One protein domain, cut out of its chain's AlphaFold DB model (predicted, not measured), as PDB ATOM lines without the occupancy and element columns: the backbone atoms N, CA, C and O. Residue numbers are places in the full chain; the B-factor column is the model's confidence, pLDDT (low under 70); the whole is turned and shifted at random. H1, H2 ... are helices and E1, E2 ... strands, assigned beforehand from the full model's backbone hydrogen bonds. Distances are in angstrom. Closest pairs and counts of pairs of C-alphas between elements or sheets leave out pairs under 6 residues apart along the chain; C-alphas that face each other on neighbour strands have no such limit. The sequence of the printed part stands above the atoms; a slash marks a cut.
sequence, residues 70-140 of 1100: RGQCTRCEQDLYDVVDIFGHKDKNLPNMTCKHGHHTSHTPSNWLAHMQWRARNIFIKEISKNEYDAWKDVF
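Overview. This is residues 70 to 140 of the 1100 residues of an uncharacterized protein of Caenorhabditis brenneri (UniProt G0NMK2). A small head with a long arm drawn out from it: in the head the two-strand antiparallel pair E1 and E3 has the short helix H1 near E1 and the strand E2 at the far end from the arm. The arm, residues 115 to 140, holds the rest of H2, then E4 and H3, and sticks out without folding back on the head. The printed part has 71 residues with three named helices and four named strands, in the order E1, H1, E2, E3, H2, E4, H3, and its class is mixed, helices and strands. It is extended, with a radius of gyration of the C-alphas of 18.1 A and spans of 53 by 25 by 18 A, the arm making the length.

Along the chain. E1, residues 70 to 73, begins with C-alpha 70 at (592.149, 300.452, 473.967). H1 follows at residues 83 to 88, 8.6 A long from first to last C-alpha. E2 is residues 94 to 98, and E3 is residues 104 to 107, 8.8 A long. H2, residues 111 to 120, is 14.3 A long and begins with C-alpha 111 at (590.244, 310.548, 480.001). E4 is residues 125 to 128, 9.5 A long. H3, residues 130 to 140, is 14.9 A long and ends with C-alpha 140 at (586.020, 323.448, 453.980).

Arrangement. E1 and E3 are antiparallel neighbours, with 146 degrees between their directions. N 70 and O 107 are 3.0 A apart and N 72 and O 105 are 2.9 A apart, both within hydrogen-bond range. Residues 71 to 72 of E1 also pair antiparallel with residues 79 to 80. The closest C-alphas of E1 and H1 are those of Gly 71 and Ile 86, 7.1 A apart. Those of H1 and E2 are Gly 88 and Thr 98, 6.4 A apart. E2 and E4 pair with no named strand, and E2 is apart from E1 and E3. H2 is apart from E4, and E4 and H3 meet only through their link. H1, H2 and H3 each touch no helix. In H1, H2 and H3 every O i to N i+4 pair is within hydrogen-bond range.

Size, cuts and confidence. The two C-alphas farthest apart are those of Asn 93 and Asp 138, at 53.7 A. Residues 115 to 140 stand free; the 45 residues without them span 35 by 18 by 14 A. The printed part has no cut. The link from E1 to H1 is short, the other links are tight, and no link is long. The mean pLDDT of the printed part is 81.8, and the model's confidence is under 70 at residues 101 to 102 and 108 to 122; H2 has a mean of 60.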
ATOM      1  N   ARG A  70     591.024 301.297 473.555       74.31
ATOM      2  CA  ARG A  70     592.149 300.452 473.967       74.31
ATOM      3  C   ARG A  70     591.610 299.031 474.108       74.31
ATOM      4  O   ARG A  70     590.898 298.728 475.064       74.31
ATOM      5  N   GLY A  71     591.892 298.178 473.130       84.94
ATOM      6  CA  GLY A  71     591.564 296.763 473.231       84.94
ATOM      7  C   GLY A  71     592.538 296.124 474.207       84.94
ATOM      8  O   GLY A  71     593.731 296.126 473.937       84.94
ATOM      9  N   GLN A  72     592.074 295.587 475.330       90.06
ATOM     10  CA  GLN A  72     592.913 294.700 476.132       90.06
ATOM     11  C   GLN A  72     592.651 293.264 475.679       90.06
ATOM     12  O   GLN A  72     591.498 292.857 475.526       90.06
ATOM     13  N   CYS A  73     593.704 292.495 475.409       92.25
ATOM     14  CA  CYS A  73     593.548 291.084 475.076       92.25
ATOM     15  C   CYS A  73     593.132 290.294 476.321       92.25
ATOM     16  O   CYS A  73     593.911 290.189 477.259       92.25
ATOM     17  N   THR A  74     591.959 289.658 476.326       91.31
ATOM     18  CA  THR A  74     591.473 288.870 477.477       91.31
ATOM     19  C   THR A  74     592.192 287.524 477.644       91.31
ATOM     20  O   THR A  74     591.736 286.683 478.411       91.31
ATOM     21  N   ARG A  75     593.260 287.276 476.873       90.00
ATOM     22  CA  ARG A  75     594.081 286.058 476.924       90.00
ATOM     23  C   ARG A  75     595.505 286.322 477.406       90.00
ATOM     24  O   ARG A  75     596.003 285.570 478.230       90.00
ATOM     25  N   CYS A  76     596.160 287.358 476.883       91.25
ATOM     26  CA  CYS A  76     597.546 287.701 477.230       91.25
ATOM     27  C   CYS A  76     597.679 289.077 477.909       91.25
ATOM     28  O   CYS A  76     598.780 289.624 477.969       91.25
ATOM     29  N   GLU A  77     596.549 289.663 478.326       90.94
ATOM     30  CA  GLU A  77     596.363 290.955 479.019       90.94
ATOM     31  C   GLU A  77     597.000 292.192 478.367       90.94
ATOM     32  O   GLU A  77     596.910 293.299 478.897       90.94
ATOM     33  N   GLN A  78     597.603 292.029 477.192       89.62
ATOM     34  CA  GLN A  78     598.297 293.081 476.471       89.62
ATOM     35  C   GLN A  78     597.326 294.155 475.979       89.62
ATOM     36  O   GLN A  78     596.276 293.853 475.408       89.62
ATOM     37  N   ASP A  79     597.728 295.411 476.160       87.31
ATOM     38  CA  ASP A  79     597.060 296.568 475.584       87.31
ATOM     39  C   ASP A  79     597.373 296.706 474.093       87.31
ATOM     40  O   ASP A  79     598.533 296.674 473.677       87.31
ATOM     41  N   LEU A  80     596.324 296.922 473.309       87.69
ATOM     42  CA  LEU A  80     596.335 297.005 471.857       87.69
ATOM     43  C   LEU A  80     595.769 298.376 471.486       87.69
ATOM     44  O   LEU A  80     594.655 298.732 471.893       87.69
ATOM     45  N   TYR A  81     596.572 299.174 470.781       78.12
ATOM     46  CA  TYR A  81     596.271 300.583 470.509       78.12
ATOM     47  C   TYR A  81     596.017 300.846 469.022       78.12
ATOM     48  O   TYR A  81     595.296 301.790 468.701       78.12
ATOM     49  N   ASP A  82     596.569 300.021 468.130       77.00
ATOM     50  CA  ASP A  82     596.197 299.964 466.719       77.00
ATOM     51  C   ASP A  82     595.204 298.812 466.458       77.00
ATOM     52  O   ASP A  82     595.226 297.762 467.101       77.00
ATOM     53  N   VAL A  83     594.357 298.983 465.447       72.31
ATOM     54  CA  VAL A  83     593.559 297.904 464.848       72.31
ATOM     55  C   VAL A  83     594.478 296.829 464.248       72.31
ATOM     56  O   VAL A  83     594.140 295.646 464.269       72.31
ATOM     57  N   VAL A  84     595.669 297.214 463.773       80.12
ATOM     58  CA  VAL A  84     596.711 296.275 463.334       80.12
ATOM     59  C   VAL A  84     597.231 295.430 464.506       80.12
ATOM     60  O   VAL A  84     597.371 294.218 464.343       80.12
ATOM     61  N   ASP A  85     597.432 296.014 465.696       81.62
ATOM     62  CA  ASP A  85     597.818 295.258 466.899       81.62
ATOM     63  C   ASP A  85     596.752 294.207 467.227       81.62
ATOM     64  O   ASP A  85     597.076 293.043 467.456       81.62
ATOM     65  N   ILE A  86     595.468 294.590 467.188       81.31
ATOM     66  CA  ILE A  86     594.337 293.700 467.498       81.31
ATOM     67  C   ILE A  86     594.360 292.425 466.647       81.31
ATOM     68  O   ILE A  86     594.135 291.338 467.175       81.31
ATOM     69  N   PHE A  87     594.705 292.523 465.363       81.62
ATOM     70  CA  PHE A  87     594.764 291.356 464.480       81.62
ATOM     71  C   PHE A  87     596.137 290.661 464.431       81.62
ATOM     72  O   PHE A  87     596.190 289.470 464.119       81.62
ATOM     73  N   GLY A  88     597.231 291.373 464.731       85.75
ATOM     74  CA  GLY A  88     598.610 290.888 464.576       85.75
ATOM     75  C   GLY A  88     599.334 290.459 465.858       85.75
ATOM     76  O   GLY A  88     600.321 289.726 465.770       85.75
ATOM     77  N   HIS A  89     598.883 290.888 467.042       90.12
ATOM     78  CA  HIS A  89     599.561 290.572 468.302       90.12
ATOM     79  C   HIS A  89     599.593 289.065 468.601       90.12
ATOM     80  O   HIS A  89     598.682 288.289 468.284       90.12
ATOM     81  N   LYS A  90     600.679 288.667 469.259       91.25
ATOM     82  CA  LYS A  90     600.922 287.301 469.707       91.25
ATOM     83  C   LYS A  90     600.869 287.224 471.221       91.25
ATOM     84  O   LYS A  90     601.172 288.193 471.911       91.25
ATOM     85  N   ASP A  91     600.497 286.057 471.717       89.00
ATOM     86  CA  ASP A  91     600.520 285.757 473.142       89.00
ATOM     87  C   ASP A  91     601.980 285.734 473.631       89.00
ATOM     88  O   ASP A  91     602.809 285.021 473.062       89.00
ATOM     89  N   LYS A  92     602.316 286.506 474.676       88.25
ATOM     90  CA  LYS A  92     603.681 286.537 475.244       88.25
ATOM     91  C   LYS A  92     604.142 285.156 475.710       88.25
ATOM     92  O   LYS A  92     605.324 284.847 475.610       88.25
ATOM     93  N   ASN A  93     603.204 284.335 476.180       91.62
ATOM     94  CA  ASN A  93     603.476 282.991 476.680       91.62
ATOM     95  C   ASN A  93     603.555 281.957 475.541       91.62
ATOM     96  O   ASN A  93     604.049 280.852 475.740       91.62
ATOM     97  N   LEU A  94     603.054 282.298 474.347       90.94
ATOM     98  CA  LEU A  94     602.955 281.410 473.187       90.94
ATOM     99  C   LEU A  94     603.303 282.184 471.893       90.94
ATOM    100  O   LEU A  94     602.425 282.406 471.055       90.94
ATOM    101  N   PRO A  95     604.581 282.563 471.674       85.62
ATOM    102  CA  PRO A  95     605.018 283.453 470.582       85.62
ATOM    103  C   PRO A  95     604.835 282.895 469.154       85.62
ATOM    104  O   PRO A  95     605.087 283.593 468.164       85.62
ATOM    105  N   ASN A  96     604.361 281.654 469.027       91.19
ATOM    106  CA  ASN A  96     603.970 281.025 467.763       91.19
ATOM    107  C   ASN A  96     602.456 281.117 467.479       91.19
ATOM    108  O   ASN A  96     602.035 280.814 466.366       91.19
ATOM    109  N   MET A  97     601.635 281.575 468.433       86.12
ATOM    110  CA  MET A  97     600.206 281.832 468.233       86.12
ATOM    111  C   MET A  97     599.888 283.329 468.244       86.12
ATOM    112  O   MET A  97     600.163 284.044 469.207       86.12
ATOM    113  N   THR A  98     599.223 283.795 467.186       89.62
ATOM    114  CA  THR A  98     598.452 285.041 467.242       89.62
ATOM    115  C   THR A  98     597.240 284.851 468.151       89.62
ATOM    116  O   THR A  98     596.591 283.799 468.145       89.62
ATOM    117  N   CYS A  99     596.907 285.873 468.935       90.62
ATOM    118  CA  CYS A  99     595.708 285.853 469.767       90.62
ATOM    119  C   CYS A  99     594.469 286.007 468.870       90.62
ATOM    120  O   CYS A  99     594.142 287.092 468.393       90.62
ATOM    121  N   LYS A 100     593.798 284.884 468.584       79.06
ATOM    122  CA  LYS A 100     592.736 284.783 467.569       79.06
ATOM    123  C   LYS A 100     591.456 285.556 467.930       79.06
ATOM    124  O   LYS A 100     590.501 284.951 468.401       79.06
ATOM    125  N   HIS A 101     591.425 286.853 467.613       61.81
ATOM    126  CA  HIS A 101     590.280 287.682 467.167       61.81
ATOM    127  C   HIS A 101     588.992 287.791 468.028       61.81
ATOM    128  O   HIS A 101     588.207 288.704 467.787       61.81
ATOM    129  N   GLY A 102     588.727 286.911 468.997       65.94
ATOM    130  CA  GLY A 102     587.500 286.901 469.811       65.94
ATOM    131  C   GLY A 102     587.665 287.439 471.236       65.94
ATOM    132  O   GLY A 102     586.700 287.472 471.991       65.94
ATOM    133  N   HIS A 103     588.879 287.839 471.617       74.69
ATOM    134  CA  HIS A 103     589.286 288.026 473.012       74.69
ATOM    135  C   HIS A 103     589.780 289.449 473.281       74.69
ATOM    136  O   HIS A 103     590.910 289.643 473.720       74.69
ATOM    137  N   HIS A 104     588.941 290.454 473.006       84.88
ATOM    138  CA  HIS A 104     589.286 291.865 473.207       84.88
ATOM    139  C   HIS A 104     588.208 292.599 474.002       84.88
ATOM    140  O   HIS A 104     587.115 292.847 473.494       84.88
ATOM    141  N   THR A 105     588.523 292.998 475.235       83.94
ATOM    142  CA  THR A 105     587.706 293.964 475.970       83.94
ATOM    143  C   THR A 105     588.055 295.369 475.493       83.94
ATOM    144  O   THR A 105     589.187 295.838 475.616       83.94
ATOM    145  N   SER A 106     587.075 296.061 474.916       79.06
ATOM    146  CA  SER A 106     587.224 297.437 474.448       79.06
ATOM    147  C   SER A 106     587.173 298.410 475.631       79.06
ATOM    148  O   SER A 106     586.127 298.993 475.933       79.06
ATOM    149  N   HIS A 107     588.293 298.584 476.327       74.94
ATOM    150  CA  HIS A 107     588.395 299.568 477.394       74.94
ATOM    151  C   HIS A 107     588.475 300.972 476.788       74.94
ATOM    152  O   HIS A 107     589.383 301.302 476.026       74.94
ATOM    153  N   THR A 108     587.543 301.845 477.165       68.19
ATOM    154  CA  THR A 108     587.738 303.288 476.992       68.19
ATOM    155  C   THR A 108     588.672 303.746 478.115       68.19
ATOM    156  O   THR A 108     588.250 303.720 479.277       68.19
ATOM    157  N   PRO A 109     589.936 304.123 477.833       61.69
ATOM    158  CA  PRO A 109     590.866 304.546 478.876       61.69
ATOM    159  C   PRO A 109     590.320 305.759 479.636       61.69
ATOM    160  O   PRO A 109     589.559 306.568 479.097       61.69
ATOM    161  N   SER A 110     590.712 305.910 480.904       65.12
ATOM    162  CA  SER A 110     590.336 307.099 481.670       65.12
ATOM    163  C   SER A 110     590.858 308.353 480.958       65.12
ATOM    164  O   SER A 110     591.992 308.381 480.477       65.12
ATOM    165  N   ASN A 111     590.018 309.390 480.876       59.25
ATOM    166  CA  ASN A 111     590.244 310.548 480.001       59.25
ATOM    167  C   ASN A 111     591.613 311.226 480.237       59.25
ATOM    168  O   ASN A 111     592.232 311.735 479.309       59.25
ATOM    169  N   TRP A 112     592.124 311.167 481.473       59.53
ATOM    170  CA  TRP A 112     593.463 311.636 481.832       59.53
ATOM    171  C   TRP A 112     594.600 310.782 481.250       59.53
ATOM    172  O   TRP A 112     595.524 311.329 480.654       59.53
ATOM    173  N   LEU A 113     594.542 309.451 481.383       62.22
ATOM    174  CA  LEU A 113     595.599 308.572 480.872       62.22
ATOM    175  C   LEU A 113     595.627 308.591 479.337       62.22
ATOM    176  O   LEU A 113     596.698 308.663 478.736       62.22
ATOM    177  N   ALA A 114     594.440 308.644 478.721       60.09
ATOM    178  CA  ALA A 114     594.268 308.890 477.293       60.09
ATOM    179  C   ALA A 114     594.913 310.220 476.865       60.09
ATOM    180  O   ALA A 114     595.658 310.252 475.892       60.09
ATOM    181  N   HIS A 115     594.693 311.305 477.620       57.75
ATOM    182  CA  HIS A 115     595.285 312.621 477.363       57.75
ATOM    183  C   HIS A 115     596.820 312.656 477.548       57.75
ATOM    184  O   HIS A 115     597.514 313.340 476.796       57.75
ATOM    185  N   MET A 116     597.383 311.898 478.494       58.00
ATOM    186  CA  MET A 116     598.841 311.816 478.673       58.00
ATOM    187  C   MET A 116     599.506 310.986 477.563       58.00
ATOM    188  O   MET A 116     600.502 311.424 476.987       58.00
ATOM    189  N   GLN A 117     598.910 309.856 477.165       63.56
ATOM    190  CA  GLN A 117     599.335 309.117 475.967       63.56
ATOM    191  C   GLN A 117     599.125 309.941 474.678       63.56
ATOM    192  O   GLN A 117     599.920 309.837 473.745       63.56
ATOM    193  N   TRP A 118     598.105 310.805 474.636       62.31
ATOM    194  CA  TRP A 118     597.862 311.762 473.550       62.31
ATOM    195  C   TRP A 118     598.991 312.785 473.414       62.31
ATOM    196  O   TRP A 118     599.546 312.919 472.322       62.31
ATOM    197  N   ARG A 119     599.431 313.401 474.522       62.34
ATOM    198  CA  ARG A 119     600.621 314.271 474.529       62.34
ATOM    199  C   ARG A 119     601.871 313.550 474.009       62.34
ATOM    200  O   ARG A 119     602.635 314.143 473.251       62.34
ATOM    201  N   ALA A 120     602.050 312.274 474.356       57.97
ATOM    202  CA  ALA A 120     603.204 311.480 473.929       57.97
ATOM    203  C   ALA A 120     603.245 311.177 472.415       57.97
ATOM    204  O   ALA A 120     604.333 311.017 471.870       57.97
ATOM    205  N   ARG A 121     602.102 311.143 471.702       63.44
ATOM    206  CA  ARG A 121     602.067 311.008 470.225       63.44
ATOM    207  C   ARG A 121     601.566 312.278 469.515       63.44
ATOM    208  O   ARG A 121     600.934 312.203 468.461       63.44
ATOM    209  N   ASN A 122     601.929 313.457 470.036       64.56
ATOM    210  CA  ASN A 122     601.764 314.755 469.356       64.56
ATOM    211  C   ASN A 122     602.445 314.832 467.968       64.56
ATOM    212  O   ASN A 122     602.159 315.749 467.208       64.56
ATOM    213  N   ILE A 123     603.269 313.839 467.608       74.50
ATOM    214  CA  ILE A 123     603.872 313.579 466.284       74.50
ATOM    215  C   ILE A 123     602.879 313.781 465.114       74.50
ATOM    216  O   ILE A 123     603.268 314.194 464.022       74.50
ATOM    217  N   PHE A 124     601.585 313.515 465.328       86.81
ATOM    218  CA  PHE A 124     600.536 313.668 464.309       86.81
ATOM    219  C   PHE A 124     599.949 315.087 464.182       86.81
ATOM    220  O   PHE A 124     599.005 315.293 463.415       86.81
ATOM    221  N   ILE A 125     600.476 316.064 464.918       93.06
ATOM    222  CA  ILE A 125     600.136 317.483 464.802       93.06
ATOM    223  C   ILE A 125     601.302 318.183 464.097       93.06
ATOM    224  O   ILE A 125     602.362 318.368 464.687       93.06
ATOM    225  N   LYS A 126     601.111 318.595 462.838       95.38
ATOM    226  CA  LYS A 126     602.073 319.464 462.140       95.38
ATOM    227  C   LYS A 126     601.607 320.915 462.239       95.38
ATOM    228  O   LYS A 126     600.445 321.184 461.944       95.38
ATOM    229  N   GLU A 127     602.488 321.837 462.604       96.12
ATOM    230  CA  GLU A 127     602.243 323.268 462.405       96.12
ATOM    231  C   GLU A 127     602.192 323.599 460.901       96.12
ATOM    232  O   GLU A 127     602.856 322.952 460.078       96.12
ATOM    233  N   ILE A 128     601.349 324.565 460.538       97.06
ATOM    234  CA  ILE A 128     601.137 325.033 459.166       97.06
ATOM    235  C   ILE A 128     601.074 326.562 459.123       97.06
ATOM    236  O   ILE A 128     600.754 327.220 460.114       97.06
ATOM    237  N   SER A 129     601.344 327.131 457.949       96.19
ATOM    238  CA  SER A 129     601.201 328.574 457.738       96.19
ATOM    239  C   SER A 129     599.738 329.030 457.841       96.19
ATOM    240  O   SER A 129     598.809 328.261 457.574       96.19
ATOM    241  N   LYS A 130     599.520 330.317 458.148       94.69
ATOM    242  CA  LYS A 130     598.186 330.935 458.059       94.69
ATOM    243  C   LYS A 130     597.577 330.769 456.659       94.69
ATOM    244  O   LYS A 130     596.405 330.437 456.544       94.69
ATOM    245  N   ASN A 131     598.391 330.881 455.609       95.62
ATOM    246  CA  ASN A 131     597.952 330.711 454.222       95.62
ATOM    247  C   ASN A 131     597.430 329.283 453.950       95.62
ATOM    248  O   ASN A 131     596.425 329.123 453.262       95.62
ATOM    249  N   GLU A 132     598.054 328.241 454.521       95.44
ATOM    250  CA  GLU A 132     597.518 326.867 454.477       95.44
ATOM    251  C   GLU A 132     596.206 326.725 455.268       95.44
ATOM    252  O   GLU A 132     595.322 325.977 454.846       95.44
ATOM    253  N   TYR A 133     596.066 327.422 456.403       95.94
ATOM    254  CA  TYR A 133     594.826 327.429 457.184       95.94
ATOM    255  C   TYR A 133     593.678 328.091 456.420       95.94
ATOM    256  O   TYR A 133     592.610 327.492 456.303       95.94
ATOM    257  N   ASP A 134     593.898 329.283 455.867       95.38
ATOM    258  CA  ASP A 134     592.872 330.027 455.138       95.38
ATOM    259  C   ASP A 134     592.487 329.294 453.837       95.38
ATOM    260  O   ASP A 134     591.301 329.112 453.571       95.38
ATOM    261  N   ALA A 135     593.448 328.718 453.100       95.62
ATOM    262  CA  ALA A 135     593.156 327.864 451.942       95.62
ATOM    263  C   ALA A 135     592.370 326.587 452.312       95.62
ATOM    264  O   ALA A 135     591.469 326.170 451.576       95.62
ATOM    265  N   TRP A 136     592.664 325.958 453.458       95.38
ATOM    266  CA  TRP A 136     591.868 324.830 453.954       95.38
ATOM    267  C   TRP A 136     590.460 325.265 454.362       95.38
ATOM    268  O   TRP A 136     589.496 324.565 454.047       95.38
ATOM    269  N   LYS A 137     590.337 326.410 455.041       95.00
ATOM    270  CA  LYS A 137     589.068 326.987 455.489       95.00
ATOM    271  C   LYS A 137     588.170 327.279 454.290       95.00
ATOM    272  O   LYS A 137     587.022 326.852 454.297       95.00
ATOM    273  N   ASP A 138     588.709 327.877 453.234       95.38
ATOM    274  CA  ASP A 138     588.024 328.102 451.961       95.38
ATOM    275  C   ASP A 138     587.460 326.807 451.361       95.38
ATOM    276  O   ASP A 138     586.282 326.729 451.009       95.38
ATOM    277  N   VAL A 139     588.284 325.758 451.268       94.81
ATOM    278  CA  VAL A 139     587.864 324.445 450.751       94.81
ATOM    279  C   VAL A 139     586.834 323.782 451.673       94.81
ATOM    280  O   VAL A 139     585.911 323.117 451.195       94.81
ATOM    281  N   PHE A 140     586.958 323.965 452.989       92.19
ATOM    282  CA  PHE A 140     586.020 323.448 453.980       92.19
ATOM    283  C   PHE A 140     584.668 324.170 453.917       92.19
ATOM    284  O   PHE A 140     583.636 323.502 453.899       92.19
TER     285      PHE A 140